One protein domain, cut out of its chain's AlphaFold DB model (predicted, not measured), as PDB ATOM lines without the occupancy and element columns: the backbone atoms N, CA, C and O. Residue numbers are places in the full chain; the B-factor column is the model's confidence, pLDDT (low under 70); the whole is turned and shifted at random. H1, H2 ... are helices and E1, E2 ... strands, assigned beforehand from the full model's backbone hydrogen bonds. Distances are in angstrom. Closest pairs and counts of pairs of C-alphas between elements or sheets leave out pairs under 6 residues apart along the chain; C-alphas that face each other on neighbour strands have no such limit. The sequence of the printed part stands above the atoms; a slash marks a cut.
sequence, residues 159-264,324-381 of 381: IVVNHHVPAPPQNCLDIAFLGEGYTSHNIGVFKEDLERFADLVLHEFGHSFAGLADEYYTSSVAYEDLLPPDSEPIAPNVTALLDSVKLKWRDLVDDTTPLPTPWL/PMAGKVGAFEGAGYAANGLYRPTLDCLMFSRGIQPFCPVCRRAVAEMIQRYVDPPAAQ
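Overview. This is residues 159 to 264 and 324 to 381 of the 381 residues of the protein "M64_N domain-containing protein" of Acidobacteria bacterium (UniProt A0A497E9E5). Of little regular structure, the body has H2's end packed on H3 near its middle, H1 toward one end and hairpin E1-E2 toward the other. The 164 printed residues include, in order, H1, H2, E1, E2 and H3, mixed class, 51 residues in named elements. It is only just loose, close to compact, radius of gyration of the C-alphas 18.5 A, spanning 53 by 48 by 30 A.

Arrangement. H1, residues 184 to 196, is close to H2, residues 198 to 210, but not clearly touching. Hairpin strands E1, residues 332 to 335, and E2, residues 338 to 344, are antiparallel, N 334 and O 342 within hydrogen-bond range at 2.8 A. H3, residues 361 to 374, touches H2's residues 206 to 210 alone, at a steep tilt of 64 degrees, closest C-alphas 210 and 367, 5.2 A.

Along the chain. H1, 19.3 A long, begins at C-alpha 184 (79.787, 115.231, 66.596); H3, 20.4 A, ends at C-alpha 374 (84.204, 119.821, 97.589).

Size, cuts and confidence. Residues 265 to 323 are cut out, C-alphas 264 and 324 9.0 A apart; link E2 to H3 is long; 23 residues have pLDDT under 70.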
ATOM      1  N   ILE A 159      76.554 116.075  73.867       77.88
ATOM      2  CA  ILE A 159      76.857 114.650  73.998       77.88
ATOM      3  C   ILE A 159      77.704 114.477  75.257       77.88
ATOM      4  O   ILE A 159      78.884 114.817  75.266       77.88
ATOM      5  N   VAL A 160      77.098 113.939  76.311       78.06
ATOM      6  CA  VAL A 160      77.782 113.661  77.577       78.06
ATOM      7  C   VAL A 160      78.177 112.190  77.621       78.06
ATOM      8  O   VAL A 160      77.334 111.302  77.494       78.06
ATOM      9  N   VAL A 161      79.469 111.925  77.811       69.00
ATOM     10  CA  VAL A 161      79.992 110.576  78.045       69.00
ATOM     11  C   VAL A 161      80.452 110.500  79.493       69.00
ATOM     12  O   VAL A 161      81.507 111.017  79.840       69.00
ATOM     13  N   ASN A 162      79.661 109.843  80.339       68.94
ATOM     14  CA  ASN A 162      80.033 109.630  81.735       68.94
ATOM     15  C   ASN A 162      81.097 108.530  81.826       68.94
ATOM     16  O   ASN A 162      80.854 107.398  81.409       68.94
ATOM     17  N   HIS A 163      82.269 108.863  82.373       58.25
ATOM     18  CA  HIS A 163      83.349 107.900  82.607       58.25
ATOM     19  C   HIS A 163      83.180 107.128  83.933       58.25
ATOM     20  O   HIS A 163      83.683 106.016  84.073       58.25
ATOM     21  N   HIS A 164      82.417 107.678  84.887       67.25
ATOM     22  CA  HIS A 164      82.105 107.069  86.185       67.25
ATOM     23  C   HIS A 164      80.592 106.964  86.425       67.25
ATOM     24  O   HIS A 164      79.794 107.606  85.741       67.25
ATOM     25  N   VAL A 165      80.195 106.129  87.397       66.06
ATOM     26  CA  VAL A 165      78.793 106.011  87.828       66.06
ATOM     27  C   VAL A 165      78.336 107.371  88.366       66.06
ATOM     28  O   VAL A 165      78.976 107.874  89.288       66.06
ATOM     29  N   PRO A 166      77.251 107.958  87.829       67.00
ATOM     30  CA  PRO A 166      76.745 109.232  88.320       67.00
ATOM     31  C   PRO A 166      76.395 109.151  89.809       67.00
ATOM     32  O   PRO A 166      75.646 108.266  90.230       67.00
ATOM     33  N   ALA A 167      76.918 110.090  90.589       71.81
ATOM     34  CA  ALA A 167      76.489 110.370  91.952       71.81
ATOM     35  C   ALA A 167      75.913 111.796  92.000       71.81
ATOM     36  O   ALA A 167      76.171 112.583  91.087       71.81
ATOM     37  N   PRO A 168      75.103 112.145  93.013       75.69
ATOM     38  CA  PRO A 168      74.703 113.531  93.212       75.69
ATOM     39  C   PRO A 168      75.948 114.426  93.370       75.69
ATOM     40  O   PRO A 168      76.855 114.008  94.096       75.69
ATOM     41  N   PRO A 169      75.974 115.645  92.792       78.06
ATOM     42  CA  PRO A 169      77.105 116.581  92.883       78.06
ATOM     43  C   PRO A 169      77.589 116.878  94.307       78.06
ATOM     44  O   PRO A 169      78.711 117.304  94.527       78.06
ATOM     45  N   GLN A 170      76.739 116.640  95.307       75.69
ATOM     46  CA  GLN A 170      77.071 116.839  96.718       75.69
ATOM     47  C   GLN A 170      78.027 115.762  97.269       75.69
ATOM     48  O   GLN A 170      78.688 115.972  98.282       75.69
ATOM     49  N   ASN A 171      78.105 114.605  96.606       77.44
ATOM     50  CA  ASN A 171      78.867 113.438  97.056       77.44
ATOM     51  C   ASN A 171      80.113 113.171  96.198       77.44
ATOM     52  O   ASN A 171      80.835 112.205  96.455       77.44
ATOM     53  N   CYS A 172      80.349 113.962  95.152       82.25
ATOM     54  CA  CYS A 172      81.453 113.762  94.224       82.25
ATOM     55  C   CYS A 172      81.996 115.086  93.695       82.25
ATOM     56  O   CYS A 172      81.308 116.095  93.675       82.25
ATOM     57  N   LEU A 173      83.241 115.055  93.226       85.50
ATOM     58  CA  LEU A 173      83.802 116.145  92.444       85.50
ATOM     59  C   LEU A 173      83.371 115.987  90.981       85.50
ATOM     60  O   LEU A 173      83.772 115.022  90.325       85.50
ATOM     61  N   ASP A 174      82.595 116.939  90.469       85.62
ATOM     62  CA  ASP A 174      82.211 116.989  89.059       85.62
ATOM     63  C   ASP A 174      83.319 117.623  88.207       85.62
ATOM     64  O   ASP A 174      83.666 118.795  88.370       85.62
ATOM     65  N   ILE A 175      83.868 116.848  87.267       85.44
ATOM     66  CA  ILE A 175      84.882 117.305  86.308       85.44
ATOM     67  C   ILE A 175      84.328 117.133  84.896       85.44
ATOM     68  O   ILE A 175      83.991 116.022  84.482       85.44
ATOM     69  N   ALA A 176      84.266 118.232  84.145       86.62
ATOM     70  CA  ALA A 176      83.833 118.237  82.753       86.62
ATOM     71  C   ALA A 176      85.024 118.492  81.817       86.62
ATOM     72  O   ALA A 176      85.667 119.537  81.899       86.62
ATOM     73  N   PHE A 177      85.282 117.559  80.898       84.50
ATOM     74  CA  PHE A 177      86.223 117.749  79.791       84.50
ATOM     75  C   PHE A 177      85.456 118.179  78.542       84.50
ATOM     76  O   PHE A 177      84.582 117.448  78.069       84.50
ATOM     77  N   LEU A 178      85.778 119.359  78.008       87.31
ATOM     78  CA  LEU A 178      85.131 119.913  76.821       87.31
ATOM     79  C   LEU A 178      86.031 119.738  75.593       87.31
ATOM     80  O   LEU A 178      87.168 120.201  75.581       87.31
ATOM     81  N   GLY A 179      85.516 119.065  74.562       86.00
ATOM     82  CA  GLY A 179      86.215 118.903  73.289       86.00
ATOM     83  C   GLY A 179      86.047 120.132  72.400       86.00
ATOM     84  O   GLY A 179      85.011 120.284  71.759       86.00
ATOM     85  N   GLU A 180      87.075 120.973  72.324       89.25
ATOM     86  CA  GLU A 180      87.119 122.125  71.416       89.25
ATOM     87  C   GLU A 180      87.649 121.718  70.032       89.25
ATOM     88  O   GLU A 180      88.629 120.983  69.925       89.25
ATOM     89  N   GLY A 181      86.997 122.174  68.957       89.75
ATOM     90  CA  GLY A 181      87.392 121.848  67.576       89.75
ATOM     91  C   GLY A 181      86.932 120.476  67.055       89.75
ATOM     92  O   GLY A 181      87.236 120.116  65.916       89.75
ATOM     93  N   TYR A 182      86.153 119.719  67.834       88.25
ATOM     94  CA  TYR A 182      85.592 118.429  67.419       88.25
ATOM     95  C   TYR A 182      84.156 118.579  66.909       88.25
ATOM     96  O   TYR A 182      83.312 119.220  67.530       88.25
ATOM     97  N   THR A 183      83.838 117.920  65.792       87.25
ATOM     98  CA  THR A 183      82.437 117.741  65.374       87.25
ATOM     99  C   THR A 183      81.828 116.516  66.055       87.25
ATOM    100  O   THR A 183      82.547 115.618  66.498       87.25
ATOM    101  N   SER A 184      80.496 116.407  66.062       83.50
ATOM    102  CA  SER A 184      79.787 115.231  66.596       83.50
ATOM    103  C   SER A 184      80.184 113.905  65.929       83.50
ATOM    104  O   SER A 184      80.079 112.851  66.553       83.50
ATOM    105  N   HIS A 185      80.689 113.943  64.690       86.50
ATOM    106  CA  HIS A 185      81.185 112.764  63.975       86.50
ATOM    107  C   HIS A 185      82.559 112.290  64.480       86.50
ATOM    108  O   HIS A 185      82.913 111.131  64.278       86.50
ATOM    109  N   ASN A 186      83.311 113.150  65.177       87.56
ATOM    110  CA  ASN A 186      84.684 112.893  65.624       87.56
ATOM    111  C   ASN A 186      84.763 112.463  67.098       87.56
ATOM    112  O   ASN A 186      85.829 112.531  67.704       87.56
ATOM    113  N   ILE A 187      83.660 112.004  67.696       85.38
ATOM    114  CA  ILE A 187      83.635 111.634  69.120       85.38
ATOM    115  C   ILE A 187      84.596 110.488  69.471       85.38
ATOM    116  O   ILE A 187      85.102 110.439  70.588       85.38
ATOM    117  N   GLY A 188      84.856 109.567  68.535       88.25
ATOM    118  CA  GLY A 188      85.862 108.515  68.719       88.25
ATOM    119  C   GLY A 188      87.265 109.103  68.872       88.25
ATOM    120  O   GLY A 188      87.948 108.793  69.839       88.25
ATOM    121  N   VAL A 189      87.619 110.040  67.988       89.94
ATOM    122  CA  VAL A 189      88.905 110.755  68.019       89.94
ATOM    123  C   VAL A 189      89.051 111.559  69.309       89.94
ATOM    124  O   VAL A 189      90.080 111.474  69.958       89.94
ATOM    125  N   PHE A 190      87.999 112.264  69.744       87.50
ATOM    126  CA  PHE A 190      88.020 112.990  71.019       87.50
ATOM    127  C   PHE A 190      88.344 112.076  72.214       87.50
ATOM    128  O   PHE A 190      89.113 112.455  73.093       87.50
ATOM    129  N   LYS A 191      87.780 110.862  72.251       85.44
ATOM    130  CA  LYS A 191      88.066 109.893  73.321       85.44
ATOM    131  C   LYS A 191      89.507 109.396  73.274       85.44
ATOM    132  O   LYS A 191      90.156 109.348  74.312       85.44
ATOM    133  N   GLU A 192      89.995 109.056  72.084       89.19
ATOM    134  CA  GLU A 192      91.386 108.637  71.880       89.19
ATOM    135  C   GLU A 192      92.368 109.753  72.267       89.19
ATOM    136  O   GLU A 192      93.381 109.490  72.912       89.19
ATOM    137  N   ASP A 193      92.041 111.008  71.953       88.25
ATOM    138  CA  ASP A 193      92.838 112.174  72.331       88.25
ATOM    139  C   ASP A 193      92.846 112.408  73.841       88.25
ATOM    140  O   ASP A 193      93.906 112.657  74.411       88.25
ATOM    141  N   LEU A 194      91.697 112.277  74.510       84.25
ATOM    142  CA  LEU A 194      91.619 112.404  75.964       84.25
ATOM    143  C   LEU A 194      92.487 111.352  76.672       84.25
ATOM    144  O   LEU A 194      93.170 111.673  77.642       84.25
ATOM    145  N   GLU A 195      92.498 110.112  76.177       84.06
ATOM    146  CA  GLU A 195      93.380 109.058  76.691       84.06
ATOM    147  C   GLU A 195      94.856 109.353  76.390       84.06
ATOM    148  O   GLU A 195      95.714 109.192  77.260       84.06
ATOM    149  N   ARG A 196      95.157 109.828  75.175       84.31
ATOM    150  CA  ARG A 196      96.515 110.162  74.729       84.31
ATOM    151  C   ARG A 196      97.137 111.315  75.518       84.31
ATOM    152  O   ARG A 196      98.338 111.275  75.767       84.31
ATOM    153  N   PHE A 197      96.343 112.314  75.898       84.94
ATOM    154  CA  PHE A 197      96.794 113.521  76.599       84.94
ATOM    155  C   PHE A 197      96.459 113.527  78.093       84.94
ATOM    156  O   PHE A 197      96.526 114.576  78.729       84.94
ATOM    157  N   ALA A 198      96.104 112.378  78.672       84.38
ATOM    158  CA  ALA A 198      95.673 112.299  80.064       84.38
ATOM    159  C   ALA A 198      96.704 112.871  81.056       84.38
ATOM    160  O   ALA A 198      96.323 113.502  82.037       84.38
ATOM    161  N   ASP A 199      98.005 112.690  80.811       84.12
ATOM    162  CA  ASP A 199      99.067 113.232  81.664       84.12
ATOM    163  C   ASP A 199      99.127 114.763  81.609       84.12
ATOM    164  O   ASP A 199      99.165 115.412  82.654       84.12
ATOM    165  N   LEU A 200      99.066 115.339  80.406       87.81
ATOM    166  CA  LEU A 200      99.009 116.784  80.203       87.81
ATOM    167  C   LEU A 200      97.740 117.367  80.824       87.81
ATOM    168  O   LEU A 200      97.805 118.328  81.578       87.81
ATOM    169  N   VAL A 201      96.589 116.746  80.581       88.19
ATOM    170  CA  VAL A 201      95.317 117.170  81.171       88.19
ATOM    171  C   VAL A 201      95.396 117.171  82.698       88.19
ATOM    172  O   VAL A 201      94.940 118.121  83.327       88.19
ATOM    173  N   LEU A 202      96.001 116.151  83.312       89.19
ATOM    174  CA  LEU A 202      96.178 116.096  84.764       89.19
ATOM    175  C   LEU A 202      97.190 117.128  85.283       89.19
ATOM    176  O   LEU A 202      96.988 117.655  86.376       89.19
ATOM    177  N   HIS A 203      98.243 117.433  84.523       93.00
ATOM    178  CA  HIS A 203      99.180 118.516  84.827       93.00
ATOM    179  C   HIS A 203      98.454 119.869  84.875       93.00
ATOM    180  O   HIS A 203      98.456 120.534  85.913       93.00
ATOM    181  N   GLU A 204      97.725 120.213  83.810       92.00
ATOM    182  CA  GLU A 204      96.952 121.461  83.725       92.00
ATOM    183  C   GLU A 204      95.814 121.517  84.756       92.00
ATOM    184  O   GLU A 204      95.483 122.567  85.322       92.00
ATOM    185  N   PHE A 205      95.224 120.361  85.070       91.19
ATOM    186  CA  PHE A 205      94.259 120.242  86.155       91.19
ATOM    187  C   PHE A 205      94.904 120.532  87.515       91.19
ATOM    188  O   PHE A 205      94.289 121.176  88.356       91.19
ATOM    189  N   GLY A 206      96.162 120.141  87.731       93.12
ATOM    190  CA  GLY A 206      96.926 120.485  88.931       93.12
ATOM    191  C   GLY A 206      96.984 121.994  89.191       93.12
ATOM    192  O   GLY A 206      96.742 122.428  90.321       93.12
ATOM    193  N   HIS A 207      97.228 122.793  88.149       92.31
ATOM    194  CA  HIS A 207      97.188 124.255  88.230       92.31
ATOM    195  C   HIS A 207      95.784 124.772  88.549       92.31
ATOM    196  O   HIS A 207      95.574 125.446  89.558       92.31
ATOM    197  N   SER A 208      94.814 124.434  87.696       89.25
ATOM    198  CA  SER A 208      93.463 125.012  87.739       89.25
ATOM    199  C   SER A 208      92.638 124.575  88.951       89.25
ATOM    200  O   SER A 208      91.802 125.343  89.431       89.25
ATOM    201  N   PHE A 209      92.868 123.367  89.466       91.31
ATOM    202  CA  PHE A 209      92.106 122.801  90.575       91.31
ATOM    203  C   PHE A 209      92.800 122.980  91.926       91.31
ATOM    204  O   PHE A 209      92.161 123.419  92.878       91.31
ATOM    205  N   ALA A 210      94.090 122.652  92.028       92.69
ATOM    206  CA  ALA A 210      94.807 122.590  93.307       92.69
ATOM    207  C   ALA A 210      95.834 123.718  93.507       92.69
ATOM    208  O   ALA A 210      96.562 123.708  94.500       92.69
ATOM    209  N   GLY A 211      95.909 124.688  92.585       91.88
ATOM    210  CA  GLY A 211      96.821 125.829  92.695       91.88
ATOM    211  C   GLY A 211      98.298 125.430  92.690       91.88
ATOM    212  O   GLY A 211      99.123 126.122  93.289       91.88
ATOM    213  N   LEU A 212      98.631 124.290  92.077       94.69
ATOM    214  CA  LEU A 212     100.014 123.842  91.939       94.69
ATOM    215  C   LEU A 212     100.757 124.779  90.982       94.69
ATOM    216  O   LEU A 212     100.188 125.234  89.996       94.69
ATOM    217  N   ALA A 213     102.026 125.057  91.256       93.12
ATOM    218  CA  ALA A 213     102.917 125.730  90.318       93.12
ATOM    219  C   ALA A 213     103.694 124.703  89.490       93.12
ATOM    220  O   ALA A 213     103.858 123.550  89.903       93.12
ATOM    221  N   ASP A 214     104.216 125.144  88.349       93.38
ATOM    222  CA  ASP A 214     105.198 124.377  87.594       93.38
ATOM    223  C   ASP A 214     106.444 124.144  88.440       93.38
ATOM    224  O   ASP A 214     107.003 125.055  89.054       93.38
ATOM    225  N   GLU A 215     106.910 122.904  88.465       94.50
ATOM    226  CA  GLU A 215     108.142 122.541  89.151       94.50
ATOM    227  C   GLU A 215     109.344 122.593  88.200       94.50
ATOM    228  O   GLU A 215     110.483 122.600  88.668       94.50
ATOM    229  N   TYR A 216     109.139 122.623  86.879       90.31
ATOM    230  CA  TYR A 216     110.239 122.787  85.928       90.31
ATOM    231  C   TYR A 216     110.749 124.230  85.885       90.31
ATOM    232  O   TYR A 216     110.053 125.188  86.215       90.31
ATOM    233  N   TYR A 217     112.010 124.379  85.480       86.38
ATOM    234  CA  TYR A 217     112.715 125.664  85.507       86.38
ATOM    235  C   TYR A 217     113.512 125.984  84.241       86.38
ATOM    236  O   TYR A 217     114.091 127.062  84.138       86.38
ATOM    237  N   THR A 218     113.602 125.051  83.294       79.38
ATOM    238  CA  THR A 218     114.431 125.204  82.091       79.38
ATOM    239  C   THR A 218     113.652 125.654  80.857       79.38
ATOM    240  O   THR A 218     114.254 125.972  79.833       79.38
ATOM    241  N   SER A 219     112.321 125.709  80.941       66.19
ATOM    242  CA  SER A 219     111.458 126.160  79.850       66.19
ATOM    243  C   SER A 219     111.536 127.677  79.670       66.19
ATOM    244  O   SER A 219     111.404 128.431  80.631       66.19
ATOM    245  N   SER A 220     111.684 128.131  78.425       60.78
ATOM    246  CA  SER A 220     111.481 129.537  78.069       60.78
ATOM    247  C   SER A 220     109.994 129.885  78.155       60.78
ATOM    248  O   SER A 220     109.181 129.218  77.511       60.78
ATOM    249  N   VAL A 221     109.647 130.945  78.880       61.31
ATOM    250  CA  VAL A 221     108.281 131.482  78.941       61.31
ATOM    251  C   VAL A 221     108.228 132.922  78.447       61.31
ATOM    252  O   VAL A 221     109.229 133.632  78.475       61.31
ATOM    253  N   ALA A 222     107.050 133.353  77.993       55.12
ATOM    254  CA  ALA A 222     106.797 134.731  77.562       55.12
ATOM    255  C   ALA A 222     106.493 135.693  78.730       55.12
ATOM    256  O   ALA A 222     106.169 136.857  78.497       55.12
ATOM    257  N   TYR A 223     106.544 135.198  79.969       56.50
ATOM    258  CA  TYR A 223     106.130 135.922  81.165       56.50
ATOM    259  C   TYR A 223     107.340 136.399  81.963       56.50
ATOM    260  O   TYR A 223     108.287 135.643  82.184       56.50
ATOM    261  N   GLU A 224     107.267 137.632  82.449       57.97
ATOM    262  CA  GLU A 224     108.235 138.199  83.387       57.97
ATOM    263  C   GLU A 224     107.685 138.090  84.824       57.97
ATOM    264  O   GLU A 224     106.485 138.256  85.049       57.97
ATOM    265  N   ASP A 225     108.549 137.790  85.801       57.59
ATOM    266  CA  ASP A 225     108.251 137.857  87.245       57.59
ATOM    267  C   ASP A 225     107.051 137.023  87.762       57.59
ATOM    268  O   ASP A 225     106.411 137.399  88.746       57.59
ATOM    269  N   LEU A 226     106.734 135.875  87.143       63.53
ATOM    270  CA  LEU A 226     105.631 134.989  87.578       63.53
ATOM    271  C   LEU A 226     105.760 134.542  89.045       63.53
ATOM    272  O   LEU A 226     104.773 134.512  89.778       63.53
ATOM    273  N   LEU A 227     106.981 134.205  89.461       66.62
ATOM    274  CA  LEU A 227     107.340 133.831  90.824       66.62
ATOM    275  C   LEU A 227     108.663 134.524  91.180       66.62
ATOM    276  O   LEU A 227     109.731 133.966  90.919       66.62
ATOM    277  N   PRO A 228     108.632 135.755  91.720       66.19
ATOM    278  CA  PRO A 228     109.859 136.448  92.076       66.19
ATOM    279  C   PRO A 228     110.577 135.662  93.187       66.19
ATOM    280  O   PRO A 228     109.962 135.386  94.219       66.19
ATOM    281  N   PRO A 229     111.865 135.308  93.014       61.94
ATOM    282  CA  PRO A 229     112.583 134.423  93.937       61.94
ATOM    283  C   PRO A 229     112.764 135.019  95.340       61.94
ATOM    284  O   PRO A 229     113.043 134.288  96.283       61.94
ATOM    285  N   ASP A 230     112.567 136.329  95.496       70.38
ATOM    286  CA  ASP A 230     112.677 137.028  96.779       70.38
ATOM    287  C   ASP A 230     111.367 137.024  97.593       70.38
ATOM    288  O   ASP A 230     111.314 137.578  98.695       70.38
ATOM    289  N   SER A 231     110.294 136.417  97.071       80.81
ATOM    290  CA  SER A 231     108.995 136.307  97.739       80.81
ATOM    291  C   SER A 231     108.550 134.856  97.823       80.81
ATOM    292  O   SER A 231     108.643 134.114  96.853       80.81
ATOM    293  N   GLU A 232     107.993 134.463  98.969       89.25
ATOM    294  CA  GLU A 232     107.459 133.114  99.132       89.25
ATOM    295  C   GLU A 232     106.238 132.911  98.215       89.25
ATOM    296  O   GLU A 232     105.252 133.642  98.358       89.25
ATOM    297  N   PRO A 233     106.268 131.934  97.286       88.81
ATOM    298  CA  PRO A 233     105.128 131.641  96.426       88.81
ATOM    299  C   PRO A 233     103.901 131.209  97.224       88.81
ATOM    300  O   PRO A 233     104.026 130.544  98.250       88.81
ATOM    301  N   ILE A 234     102.701 131.495  96.722       88.56
ATOM    302  CA  ILE A 234     101.454 130.979  97.312       88.56
ATOM    303  C   ILE A 234     101.296 129.474  97.043       88.56
ATOM    304  O   ILE A 234     100.765 128.747  97.886       88.56
ATOM    305  N   ALA A 235     101.767 129.010  95.882       91.81
ATOM    306  CA  ALA A 235     101.648 127.621  95.461       91.81
ATOM    307  C   ALA A 235     102.238 126.658  96.510       91.81
ATOM    308  O   ALA A 235     103.324 126.910  97.053       91.81
ATOM    309  N   PRO A 236     101.558 125.537  96.805       94.62
ATOM    310  CA  PRO A 236     101.945 124.654  97.901       94.62
ATOM    311  C   PRO A 236     103.202 123.829  97.595       94.62
ATOM    312  O   PRO A 236     103.850 123.347  98.522       94.62
ATOM    313  N   ASN A 237     103.555 123.661  96.316       96.50
ATOM    314  CA  ASN A 237     104.636 122.797  95.843       96.50
ATOM    315  C   ASN A 237     105.907 123.548  95.411       96.50
ATOM    316  O   ASN A 237     106.824 122.922  94.896       96.50
ATOM    317  N   VAL A 238     106.000 124.861  95.632       95.00
ATOM    318  CA  VAL A 238     107.223 125.639  95.367       95.00
ATOM    319  C   VAL A 238     107.496 126.574  96.540       95.00
ATOM    320  O   VAL A 238     106.567 127.148  97.107       95.00
ATOM    321  N   THR A 239     108.759 126.735  96.927       93.94
ATOM    322  CA  THR A 239     109.176 127.645  98.006       93.94
ATOM    323  C   THR A 239     110.400 128.462  97.599       93.94
ATOM    324  O   THR A 239     111.249 127.976  96.852       93.94
ATOM    325  N   ALA A 240     110.487 129.690  98.102       91.50
ATOM    326  CA  ALA A 240     111.692 130.517  98.114       91.50
ATOM    327  C   ALA A 240     112.444 130.405  99.459       91.50
ATOM    328  O   ALA A 240     113.572 130.875  99.603       91.50
ATOM    329  N   LEU A 241     111.825 129.793 100.475       84.25
ATOM    330  CA  LEU A 241     112.356 129.697 101.829       84.25
ATOM    331  C   LEU A 241     113.083 128.366 102.065       84.25
ATOM    332  O   LEU A 241     112.551 127.283 101.842       84.25
ATOM    333  N   LEU A 242     114.288 128.456 102.629       78.25
ATOM    334  CA  LEU A 242     115.069 127.301 103.100       78.25
ATOM    335  C   LEU A 242     115.121 127.175 104.625       78.25
ATOM    336  O   LEU A 242     115.804 126.302 105.161       78.25
ATOM    337  N   ASP A 243     114.412 128.047 105.342       83.19
ATOM    338  CA  ASP A 243     114.217 127.881 106.777       83.19
ATOM    339  C   ASP A 243     113.441 126.580 107.003       83.19
ATOM    340  O   ASP A 243     112.258 126.486 106.678       83.19
ATOM    341  N   SER A 244     114.123 125.573 107.555       78.06
ATOM    342  CA  SER A 244     113.550 124.243 107.776       78.06
ATOM    343  C   SER A 244     112.227 124.281 108.545       78.06
ATOM    344  O   SER A 244     111.367 123.451 108.290       78.06
ATOM    345  N   VAL A 245     112.013 125.250 109.440       84.56
ATOM    346  CA  VAL A 245     110.762 125.366 110.206       84.56
ATOM    347  C   VAL A 245     109.634 125.951 109.353       84.56
ATOM    348  O   VAL A 245     108.467 125.659 109.597       84.56
ATOM    349  N   LYS A 246     109.969 126.767 108.350       88.94
ATOM    350  CA  LYS A 246     109.009 127.457 107.473       88.94
ATOM    351  C   LYS A 246     108.786 126.760 106.136       88.94
ATOM    352  O   LYS A 246     107.941 127.208 105.367       88.94
ATOM    353  N   LEU A 247     109.523 125.688 105.850       92.81
ATOM    354  CA  LEU A 247     109.324 124.890 104.648       92.81
ATOM    355  C   LEU A 247     107.883 124.355 104.615       92.81
ATOM    356  O   LEU A 247     107.458 123.646 105.527       92.81
ATOM    357  N   LYS A 248     107.146 124.657 103.538       94.38
ATOM    358  CA  LYS A 248     105.708 124.341 103.397       94.38
ATOM    359  C   LYS A 248     105.352 122.862 103.610       94.38
ATOM    360  O   LYS A 248     104.230 122.530 103.985       94.38
ATOM    361  N   TRP A 249     106.293 121.963 103.347       96.06
ATOM    362  CA  TRP A 249     106.137 120.516 103.492       96.06
ATOM    363  C   TRP A 249     107.144 119.917 104.471       96.06
ATOM    364  O   TRP A 249     107.542 118.761 104.324       96.06
ATOM    365  N   ARG A 250     107.583 120.696 105.468       95.25
ATOM    366  CA  ARG A 250     108.569 120.254 106.461       95.25
ATOM    367  C   ARG A 250     108.196 118.928 107.122       95.25
ATOM    368  O   ARG A 250     109.077 118.109 107.366       95.25
ATOM    369  N   ASP A 251     106.914 118.722 107.395       95.62
ATOM    370  CA  ASP A 251     106.365 117.514 108.012       95.62
ATOM    371  C   ASP A 251     106.565 116.243 107.167       95.62
ATOM    372  O   ASP A 251     106.526 115.138 107.702       95.62
ATOM    373  N   LEU A 252     106.826 116.392 105.864       96.69
ATOM    374  CA  LEU A 252     107.110 115.295 104.937       96.69
ATOM    375  C   LEU A 252     108.613 115.072 104.699       96.69
ATOM    376  O   LEU A 252     108.981 114.113 104.020       96.69
ATOM    377  N   VAL A 253     109.479 115.945 105.221       96.19
ATOM    378  CA  VAL A 253     110.939 115.858 105.063       96.19
ATOM    379  C   VAL A 253     111.540 115.073 106.229       96.19
ATOM    380  O   VAL A 253     111.295 115.392 107.390       96.19
ATOM    381  N   ASP A 254     112.354 114.063 105.920       94.62
ATOM    382  CA  ASP A 254     113.139 113.332 106.922       94.62
ATOM    383  C   ASP A 254     114.151 114.266 107.609       94.62
ATOM    384  O   ASP A 254     114.789 115.084 106.948       94.62
ATOM    385  N   ASP A 255     114.330 114.131 108.925       91.50
ATOM    386  CA  ASP A 255     115.220 114.989 109.723       91.50
ATOM    387  C   ASP A 255     116.687 114.955 109.267       91.50
ATOM    388  O   ASP A 255     117.453 115.873 109.565       91.50
ATOM    389  N   THR A 256     117.091 113.906 108.549       93.38
ATOM    390  CA  THR A 256     118.443 113.753 108.003       93.38
ATOM    391  C   THR A 256     118.612 114.330 106.596       93.38
ATOM    392  O   THR A 256     119.744 114.417 106.112       93.38
ATOM    393  N   THR A 257     117.528 114.745 105.932       94.62
ATOM    394  CA  THR A 257     117.589 115.312 104.581       94.62
ATOM    395  C   THR A 257     118.190 116.724 104.624       94.62
ATOM    396  O   THR A 257     117.640 117.608 105.285       94.62
ATOM    397  N   PRO A 258     119.296 116.992 103.907       94.25
ATOM    398  CA  PRO A 258     119.881 118.330 103.840       94.25
ATOM    399  C   PRO A 258     118.952 119.332 103.134       94.25
ATOM    400  O   PRO A 258     118.247 118.976 102.187       94.25
ATOM    401  N   LEU A 259     118.997 120.596 103.570       93.06
ATOM    402  CA  LEU A 259     118.274 121.728 102.977       93.06
ATOM    403  C   LEU A 259     119.274 122.863 102.660       93.06
ATOM    404  O   LEU A 259     119.931 123.347 103.583       93.06
ATOM    405  N   PRO A 260     119.426 123.284 101.388       95.06
ATOM    406  CA  PRO A 260     118.779 122.716 100.206       95.06
ATOM    407  C   PRO A 260     119.266 121.284  99.935       95.06
ATOM    408  O   PRO A 260     120.378 120.901 100.308       95.06
ATOM    409  N   THR A 261     118.419 120.472  99.309       96.94
ATOM    410  CA  THR A 261     118.716 119.063  99.036       96.94
ATOM    411  C   THR A 261     119.587 118.962  97.781       96.94
ATOM    412  O   THR A 261     119.148 119.385  96.706       96.94
ATOM    413  N   PRO A 262     120.828 118.445  97.884       96.75
ATOM    414  CA  PRO A 262     121.730 118.354  96.750       96.75
ATOM    415  C   PRO A 262     121.209 117.314  95.764       96.75
ATOM    416  O   PRO A 262     120.669 116.283  96.162       96.75
ATOM    417  N   TRP A 263     121.405 117.591  94.481       96.88
ATOM    418  CA  TRP A 263     121.021 116.695  93.402       96.88
ATOM    419  C   TRP A 263     121.897 116.905  92.169       96.88
ATOM    420  O   TRP A 263     122.662 117.873  92.102       96.88
ATOM    421  N   LEU A 264     121.777 116.015  91.185       96.38
ATOM    422  CA  LEU A 264     122.494 116.008  89.902       96.38
ATOM    423  C   LEU A 264     122.066 117.153  88.956       96.38
ATOM    424  O   LEU A 264     121.882 116.964  87.752       96.38
ATOM    425  N   PRO A 324     121.139 109.929  94.440       95.38
ATOM    426  CA  PRO A 324     120.993 109.409  95.803       95.38
ATOM    427  C   PRO A 324     119.730 109.881  96.544       95.38
ATOM    428  O   PRO A 324     119.296 109.226  97.493       95.38
ATOM    429  N   MET A 325     119.156 111.016  96.140       96.00
ATOM    430  CA  MET A 325     117.935 111.600  96.696       96.00
ATOM    431  C   MET A 325     116.675 111.234  95.890       96.00
ATOM    432  O   MET A 325     115.589 111.745  96.176       96.00
ATOM    433  N   ALA A 326     116.770 110.325  94.910       93.94
ATOM    434  CA  ALA A 326     115.622 109.824  94.158       93.94
ATOM    435  C   ALA A 326     114.527 109.268  95.086       93.94
ATOM    436  O   ALA A 326     114.773 108.449  95.973       93.94
ATOM    437  N   GLY A 327     113.292 109.735  94.883       91.88
ATOM    438  CA  GLY A 327     112.126 109.337  95.678       91.88
ATOM    439  C   GLY A 327     112.060 109.923  97.094       91.88
ATOM    440  O   GLY A 327     111.115 109.617  97.822       91.88
ATOM    441  N   LYS A 328     113.020 110.761  97.503       96.31
ATOM    442  CA  LYS A 328     112.977 111.490  98.778       96.31
ATOM    443  C   LYS A 328     112.234 112.815  98.626       96.31
ATOM    444  O   LYS A 328     112.230 113.416  97.553       96.31
ATOM    445  N   VAL A 329     111.624 113.262  99.722       97.75
ATOM    446  CA  VAL A 329     111.065 114.613  99.845       97.75
ATOM    447  C   VAL A 329     112.123 115.509 100.484       97.75
ATOM    448  O   VAL A 329     112.702 115.151 101.510       97.75
ATOM    449  N   GLY A 330     112.380 116.653  99.863       96.75
ATOM    450  CA  GLY A 330     113.402 117.617 100.257       96.75
ATOM    451  C   GLY A 330     113.089 119.004  99.703       96.75
ATOM    452  O   GLY A 330     111.928 119.325  99.465       96.75
ATOM    453  N   ALA A 331     114.110 119.828  99.493       97.06
ATOM    454  CA  ALA A 331     114.001 121.115  98.806       97.06
ATOM    455  C   ALA A 331     115.040 121.162  97.680       97.06
ATOM    456  O   ALA A 331     116.200 121.509  97.903       97.06
ATOM    457  N   PHE A 332     114.633 120.756  96.479       97.06
ATOM    458  CA  PHE A 332     115.505 120.634  95.310       97.06
ATOM    459  C   PHE A 332     115.511 121.939  94.522       97.06
ATOM    460  O   PHE A 332     114.456 122.382  94.074       97.06
ATOM    461  N   GLU A 333     116.684 122.557  94.360       95.00
ATOM    462  CA  GLU A 333     116.804 123.844  93.661       95.00
ATOM    463  C   GLU A 333     116.405 123.728  92.186       95.00
ATOM    464  O   GLU A 333     116.757 122.750  91.517       95.00
ATOM    465  N   GLY A 334     115.706 124.744  91.686       92.50
ATOM    466  CA  GLY A 334     115.139 124.799  90.347       92.50
ATOM    467  C   GLY A 334     113.651 124.472  90.384       92.50
ATOM    468  O   GLY A 334     113.278 123.302  90.510       92.50
ATOM    469  N   ALA A 335     112.816 125.505  90.280       93.19
ATOM    470  CA  ALA A 335     111.361 125.398  90.238       93.19
ATOM    471  C   ALA A 335     110.726 126.662  89.650       93.19
ATOM    472  O   ALA A 335     111.361 127.715  89.651       93.19
ATOM    473  N   GLY A 336     109.478 126.578  89.183       89.69
ATOM    474  CA  GLY A 336     108.682 127.753  88.836       89.69
ATOM    475  C   GLY A 336     109.362 128.681  87.835       89.69
ATOM    476  O   GLY A 336     109.391 129.888  88.057       89.69
ATOM    477  N   TYR A 337     109.966 128.121  86.781       87.62
ATOM    478  CA  TYR A 337     110.715 128.863  85.753       87.62
ATOM    479  C   TYR A 337     112.015 129.538  86.238       87.62
ATOM    480  O   TYR A 337     112.719 130.157  85.441       87.62
ATOM    481  N   ALA A 338     112.388 129.386  87.513       87.62
ATOM    482  CA  ALA A 338     113.614 129.930  88.084       87.62
ATOM    483  C   ALA A 338     114.640 128.821  88.345       87.62
ATOM    484  O   ALA A 338     114.433 127.915  89.154       87.62
ATOM    485  N   ALA A 339     115.791 128.906  87.675       88.69
ATOM    486  CA  ALA A 339     116.856 127.913  87.814       88.69
ATOM    487  C   ALA A 339     117.549 127.924  89.186       88.69
ATOM    488  O   ALA A 339     118.203 126.940  89.525       88.69
ATOM    489  N   ASN A 340     117.441 129.028  89.933       88.12
ATOM    490  CA  ASN A 340     118.027 129.213  91.259       88.12
ATOM    491  C   ASN A 340     117.045 129.980  92.156       88.12
ATOM    492  O   ASN A 340     116.203 130.725  91.651       88.12
ATOM    493  N   GLY A 341     117.182 129.835  93.473       89.12
ATOM    494  CA  GLY A 341     116.395 130.592  94.459       89.12
ATOM    495  C   GLY A 341     114.984 130.059  94.730       89.12
ATOM    496  O   GLY A 341     114.446 130.336  95.796       89.12
ATOM    497  N   LEU A 342     114.420 129.240  93.837       92.81
ATOM    498  CA  LEU A 342     113.184 128.489  94.075       92.81
ATOM    499  C   LEU A 342     113.457 126.988  94.184       92.81
ATOM    500  O   LEU A 342     114.350 126.449  93.523       92.81
ATOM    501  N   TYR A 343     112.660 126.313  95.010       95.44
ATOM    502  CA  TYR A 343     112.828 124.906  95.355       95.44
ATOM    503  C   TYR A 343     111.519 124.133  95.215       95.44
ATOM    504  O   TYR A 343     110.456 124.623  95.607       95.44
ATOM    505  N   ARG A 344     111.619 122.901  94.710       96.94
ATOM    506  CA  ARG A 344     110.516 121.932  94.585       96.94
ATOM    507  C   ARG A 344     110.672 120.758  95.564       96.94
ATOM    508  O   ARG A 344     111.773 120.545  96.084       96.94
ATOM    509  N   PRO A 345     109.618 119.959  95.814       97.56
ATOM    510  CA  PRO A 345     109.608 118.999  96.911       97.56
ATOM    511  C   PRO A 345     110.290 117.672  96.585       97.56
ATOM    512  O   PRO A 345     110.752 116.982  97.492       97.56
ATOM    513  N   THR A 346     110.334 117.287  95.308       97.00
ATOM    514  CA  THR A 346     110.919 116.025  94.838       97.00
ATOM    515  C   THR A 346     111.688 116.225  93.537       97.00
ATOM    516  O   THR A 346     111.496 117.207  92.825       97.00
ATOM    517  N   LEU A 347     112.562 115.272  93.200       95.25
ATOM    518  CA  LEU A 347     113.316 115.316  91.944       95.25
ATOM    519  C   LEU A 347     112.447 115.195  90.697       95.25
ATOM    520  O   LEU A 347     112.789 115.794  89.681       95.25
ATOM    521  N   ASP A 348     111.357 114.438  90.797       93.56
ATOM    522  CA  ASP A 348     110.414 114.194  89.713       93.56
ATOM    523  C   ASP A 348     108.973 114.274  90.234       93.56
ATOM    524  O   ASP A 348     108.696 113.931  91.392       93.56
ATOM    525  N   CYS A 349     108.074 114.766  89.389       94.75
ATOM    526  CA  CYS A 349     106.665 115.037  89.666       94.75
ATOM    527  C   CYS A 349     105.928 115.202  88.332       94.75
ATOM    528  O   CYS A 349     106.530 115.591  87.329       94.75
ATOM    529  N   LEU A 350     104.610 114.989  88.319       94.00
ATOM    530  CA  LEU A 350     103.780 115.378  87.176       94.00
ATOM    531  C   LEU A 350     103.878 116.886  86.869       94.00
ATOM    532  O   LEU A 350     103.806 117.268  85.712       94.00
ATOM    533  N   MET A 351     104.128 117.730  87.878       95.19
ATOM    534  CA  MET A 351     104.361 119.173  87.693       95.19
ATOM    535  C   MET A 351     105.781 119.517  87.215       95.19
ATOM    536  O   MET A 351     106.070 120.681  86.958       95.19
ATOM    537  N   PHE A 352     106.688 118.537  87.127       93.00
ATOM    538  CA  PHE A 352     108.093 118.754  86.767       93.00
ATOM    539  C   PHE A 352     108.421 118.255  85.360       93.00
ATOM    540  O   PHE A 352     109.025 118.970  84.569       93.00
ATOM    541  N   SER A 353     108.060 117.017  85.038       85.56
ATOM    542  CA  SER A 353     108.415 116.396  83.763       85.56
ATOM    543  C   SER A 353     107.173 115.911  83.019       85.56
ATOM    544  O   SER A 353     106.116 115.709  83.610       85.56
ATOM    545  N   ARG A 354     107.274 115.735  81.697       75.62
ATOM    546  CA  ARG A 354     106.194 115.142  80.892       75.62
ATOM    547  C   ARG A 354     106.220 113.617  80.999       75.62
ATOM    548  O   ARG A 354     107.298 113.026  81.088       75.62
ATOM    549  N   GLY A 355     105.055 112.983  80.887       71.69
ATOM    550  CA  GLY A 355     104.902 111.533  80.879       71.69
ATOM    551  C   GLY A 355     104.176 110.976  82.101       71.69
ATOM    552  O   GLY A 355     103.678 111.689  82.968       71.69
ATOM    553  N   ILE A 356     104.102 109.643  82.153       69.12
ATOM    554  CA  ILE A 356     103.354 108.926  83.188       69.12
ATOM    555  C   ILE A 356     104.220 108.801  84.452       69.12
ATOM    556  O   ILE A 356     104.985 107.842  84.634       69.12
ATOM    557  N   GLN A 357     104.087 109.778  85.342       85.25
ATOM    558  CA  GLN A 357     104.488 109.695  86.744       85.25
ATOM    559  C   GLN A 357     103.416 110.352  87.622       85.25
ATOM    560  O   GLN A 357     102.717 111.259  87.175       85.25
ATOM    561  N   PRO A 358     103.243 109.895  88.870       90.38
ATOM    562  CA  PRO A 358     102.265 110.497  89.761       90.38
ATOM    563  C   PRO A 358     102.709 111.893  90.213       90.38
ATOM    564  O   PRO A 358     103.899 112.214  90.243       90.38
ATOM    565  N   PHE A 359     101.752 112.685  90.693       95.31
ATOM    566  CA  PHE A 359     102.048 113.816  91.569       95.31
ATOM    567  C   PHE A 359     102.968 113.393  92.724       95.31
ATOM    568  O   PHE A 359     102.813 112.301  93.295       95.31
ATOM    569  N   CYS A 360     103.901 114.269  93.098       96.62
ATOM    570  CA  CYS A 360     104.741 114.086  94.276       96.62
ATOM    571  C   CYS A 360     103.892 114.088  95.568       96.62
ATOM    572  O   CYS A 360     102.732 114.507  95.541       96.62
ATOM    573  N   PRO A 361     104.421 113.628  96.720       97.62
ATOM    574  CA  PRO A 361     103.660 113.590  97.973       97.62
ATOM    575  C   PRO A 361     103.026 114.933  98.372       97.62
ATOM    576  O   PRO A 361     101.898 114.939  98.857       97.62
ATOM    577  N   VAL A 362     103.708 116.056  98.113       97.56
ATOM    578  CA  VAL A 362     103.196 117.408  98.399       97.56
ATOM    579  C   VAL A 362     102.031 117.769  97.482       97.56
ATOM    580  O   VAL A 362     100.973 118.156  97.969       97.56
ATOM    581  N   CYS A 363     102.186 117.575  96.170       97.38
ATOM    582  CA  CYS A 363     101.118 117.818  95.199       97.38
ATOM    583  C   CYS A 363      99.903 116.917  95.454       97.38
ATOM    584  O   CYS A 363      98.772 117.389  95.417       97.38
ATOM    585  N   ARG A 364     100.114 115.638  95.802       96.12
ATOM    586  CA  ARG A 364      99.018 114.730  96.185       96.12
ATOM    587  C   ARG A 364      98.272 115.212  97.421       96.12
ATOM    588  O   ARG A 364      97.051 115.114  97.437       96.12
ATOM    589  N   ARG A 365      98.984 115.715  98.437       95.81
ATOM    590  CA  ARG A 365      98.364 116.288  99.638       95.81
ATOM    591  C   ARG A 365      97.493 117.491  99.275       95.81
ATOM    592  O   ARG A 365      96.322 117.482  99.620       95.81
ATOM    593  N   ALA A 366      98.024 118.443  98.506       95.19
ATOM    594  CA  ALA A 366      97.274 119.627  98.077       95.19
ATOM    595  C   ALA A 366      96.025 119.273  97.246       95.19
ATOM    596  O   ALA A 366      94.938 119.787  97.499       95.19
ATOM    597  N   VAL A 367      96.145 118.336  96.296       94.31
ATOM    598  CA  VAL A 367      94.999 117.843  95.512       94.31
ATOM    599  C   VAL A 367      93.968 117.160  96.415       94.31
ATOM    600  O   VAL A 367      92.775 117.410  96.272       94.31
ATOM    601  N   ALA A 368      94.400 116.319  97.357       92.81
ATOM    602  CA  ALA A 368      93.497 115.627  98.274       92.81
ATOM    603  C   ALA A 368      92.759 116.595  99.211       92.81
ATOM    604  O   ALA A 368      91.552 116.450  99.391       92.81
ATOM    605  N   GLU A 369      93.454 117.590  99.766       92.06
ATOM    606  CA  GLU A 369      92.855 118.651 100.585       92.06
ATOM    607  C   GLU A 369      91.820 119.449  99.781       92.06
ATOM    608  O   GLU A 369      90.721 119.707 100.273       92.06
ATOM    609  N   MET A 370      92.115 119.773  98.517       91.56
ATOM    610  CA  MET A 370      91.146 120.435  97.645       91.56
ATOM    611  C   MET A 370      89.921 119.550  97.378       91.56
ATOM    612  O   MET A 370      88.798 120.029  97.487       91.56
ATOM    613  N   ILE A 371      90.096 118.256  97.085       89.62
ATOM    614  CA  ILE A 371      88.968 117.320  96.907       89.62
ATOM    615  C   ILE A 371      88.095 117.275  98.166       89.62
ATOM    616  O   ILE A 371      86.873 117.354  98.064       89.62
ATOM    617  N   GLN A 372      88.710 117.189  99.348       87.44
ATOM    618  CA  GLN A 372      88.000 117.138 100.633       87.44
ATOM    619  C   GLN A 372      87.154 118.382 100.901       87.44
ATOM    620  O   GLN A 372      86.161 118.292 101.612       87.44
ATOM    621  N   ARG A 373      87.506 119.531 100.317       87.50
ATOM    622  CA  ARG A 373      86.666 120.726 100.400       87.50
ATOM    623  C   ARG A 373      85.348 120.571  99.639       87.50
ATOM    624  O   ARG A 373      84.335 121.096 100.086       87.50
ATOM    625  N   TYR A 374      85.369 119.921  98.477       86.69
ATOM    626  CA  TYR A 374      84.204 119.821  97.589       86.69
ATOM    627  C   TYR A 374      83.285 118.646  97.915       86.69
ATOM    628  O   TYR A 374      82.121 118.677  97.531       86.69
ATOM    629  N   VAL A 375      83.793 117.626  98.604       82.56
ATOM    630  CA  VAL A 375      83.046 116.399  98.884       82.56
ATOM    631  C   VAL A 375      82.682 116.342 100.359       82.56
ATOM    632  O   VAL A 375      83.557 116.421 101.221       82.56
ATOM    633  N   ASP A 376      81.397 116.153 100.650       70.44
ATOM    634  CA  ASP A 376      80.946 115.938 102.020       70.44
ATOM    635  C   ASP A 376      81.622 114.683 102.613       70.44
ATOM    636  O   ASP A 376      81.720 113.650 101.937       70.44
ATOM    637  N   PRO A 377      82.088 114.718 103.879       63.91
ATOM    638  CA  PRO A 377      82.604 113.521 104.522       63.91
ATOM    639  C   PRO A 377      81.522 112.432 104.494       63.91
ATOM    640  O   PRO A 377      80.345 112.734 104.719       63.91
ATOM    641  N   PRO A 378      81.885 111.164 104.222       57.47
ATOM    642  CA  PRO A 378      80.908 110.088 104.177       57.47
ATOM    643  C   PRO A 378      80.120 110.067 105.488       57.47
ATOM    644  O   PRO A 378      80.709 110.171 106.568       57.47
ATOM    645  N   ALA A 379      78.792 109.950 105.387       53.22
ATOM    646  CA  ALA A 379      77.923 109.875 106.554       53.22
ATOM    647  C   ALA A 379      78.472 108.825 107.532       53.22
ATOM    648  O   ALA A 379      78.765 107.697 107.125       53.22
ATOM    649  N   ALA A 380      78.652 109.213 108.799       42.78
ATOM    650  CA  ALA A 380      79.122 108.299 109.832       42.78
ATOM    651  C   ALA A 380      78.192 107.073 109.870       42.78
ATOM    652  O   ALA A 380      76.985 107.230 110.065       42.78
ATOM    653  N   GLN A 381      78.753 105.890 109.603       33.47
ATOM    654  CA  GLN A 381      78.030 104.613 109.639       33.47
ATOM    655  C   GLN A 381      77.755 104.157 111.067       33.47
ATOM    656  O   GLN A 381      78.643 104.355 111.932       33.47
TER     657      GLN A 381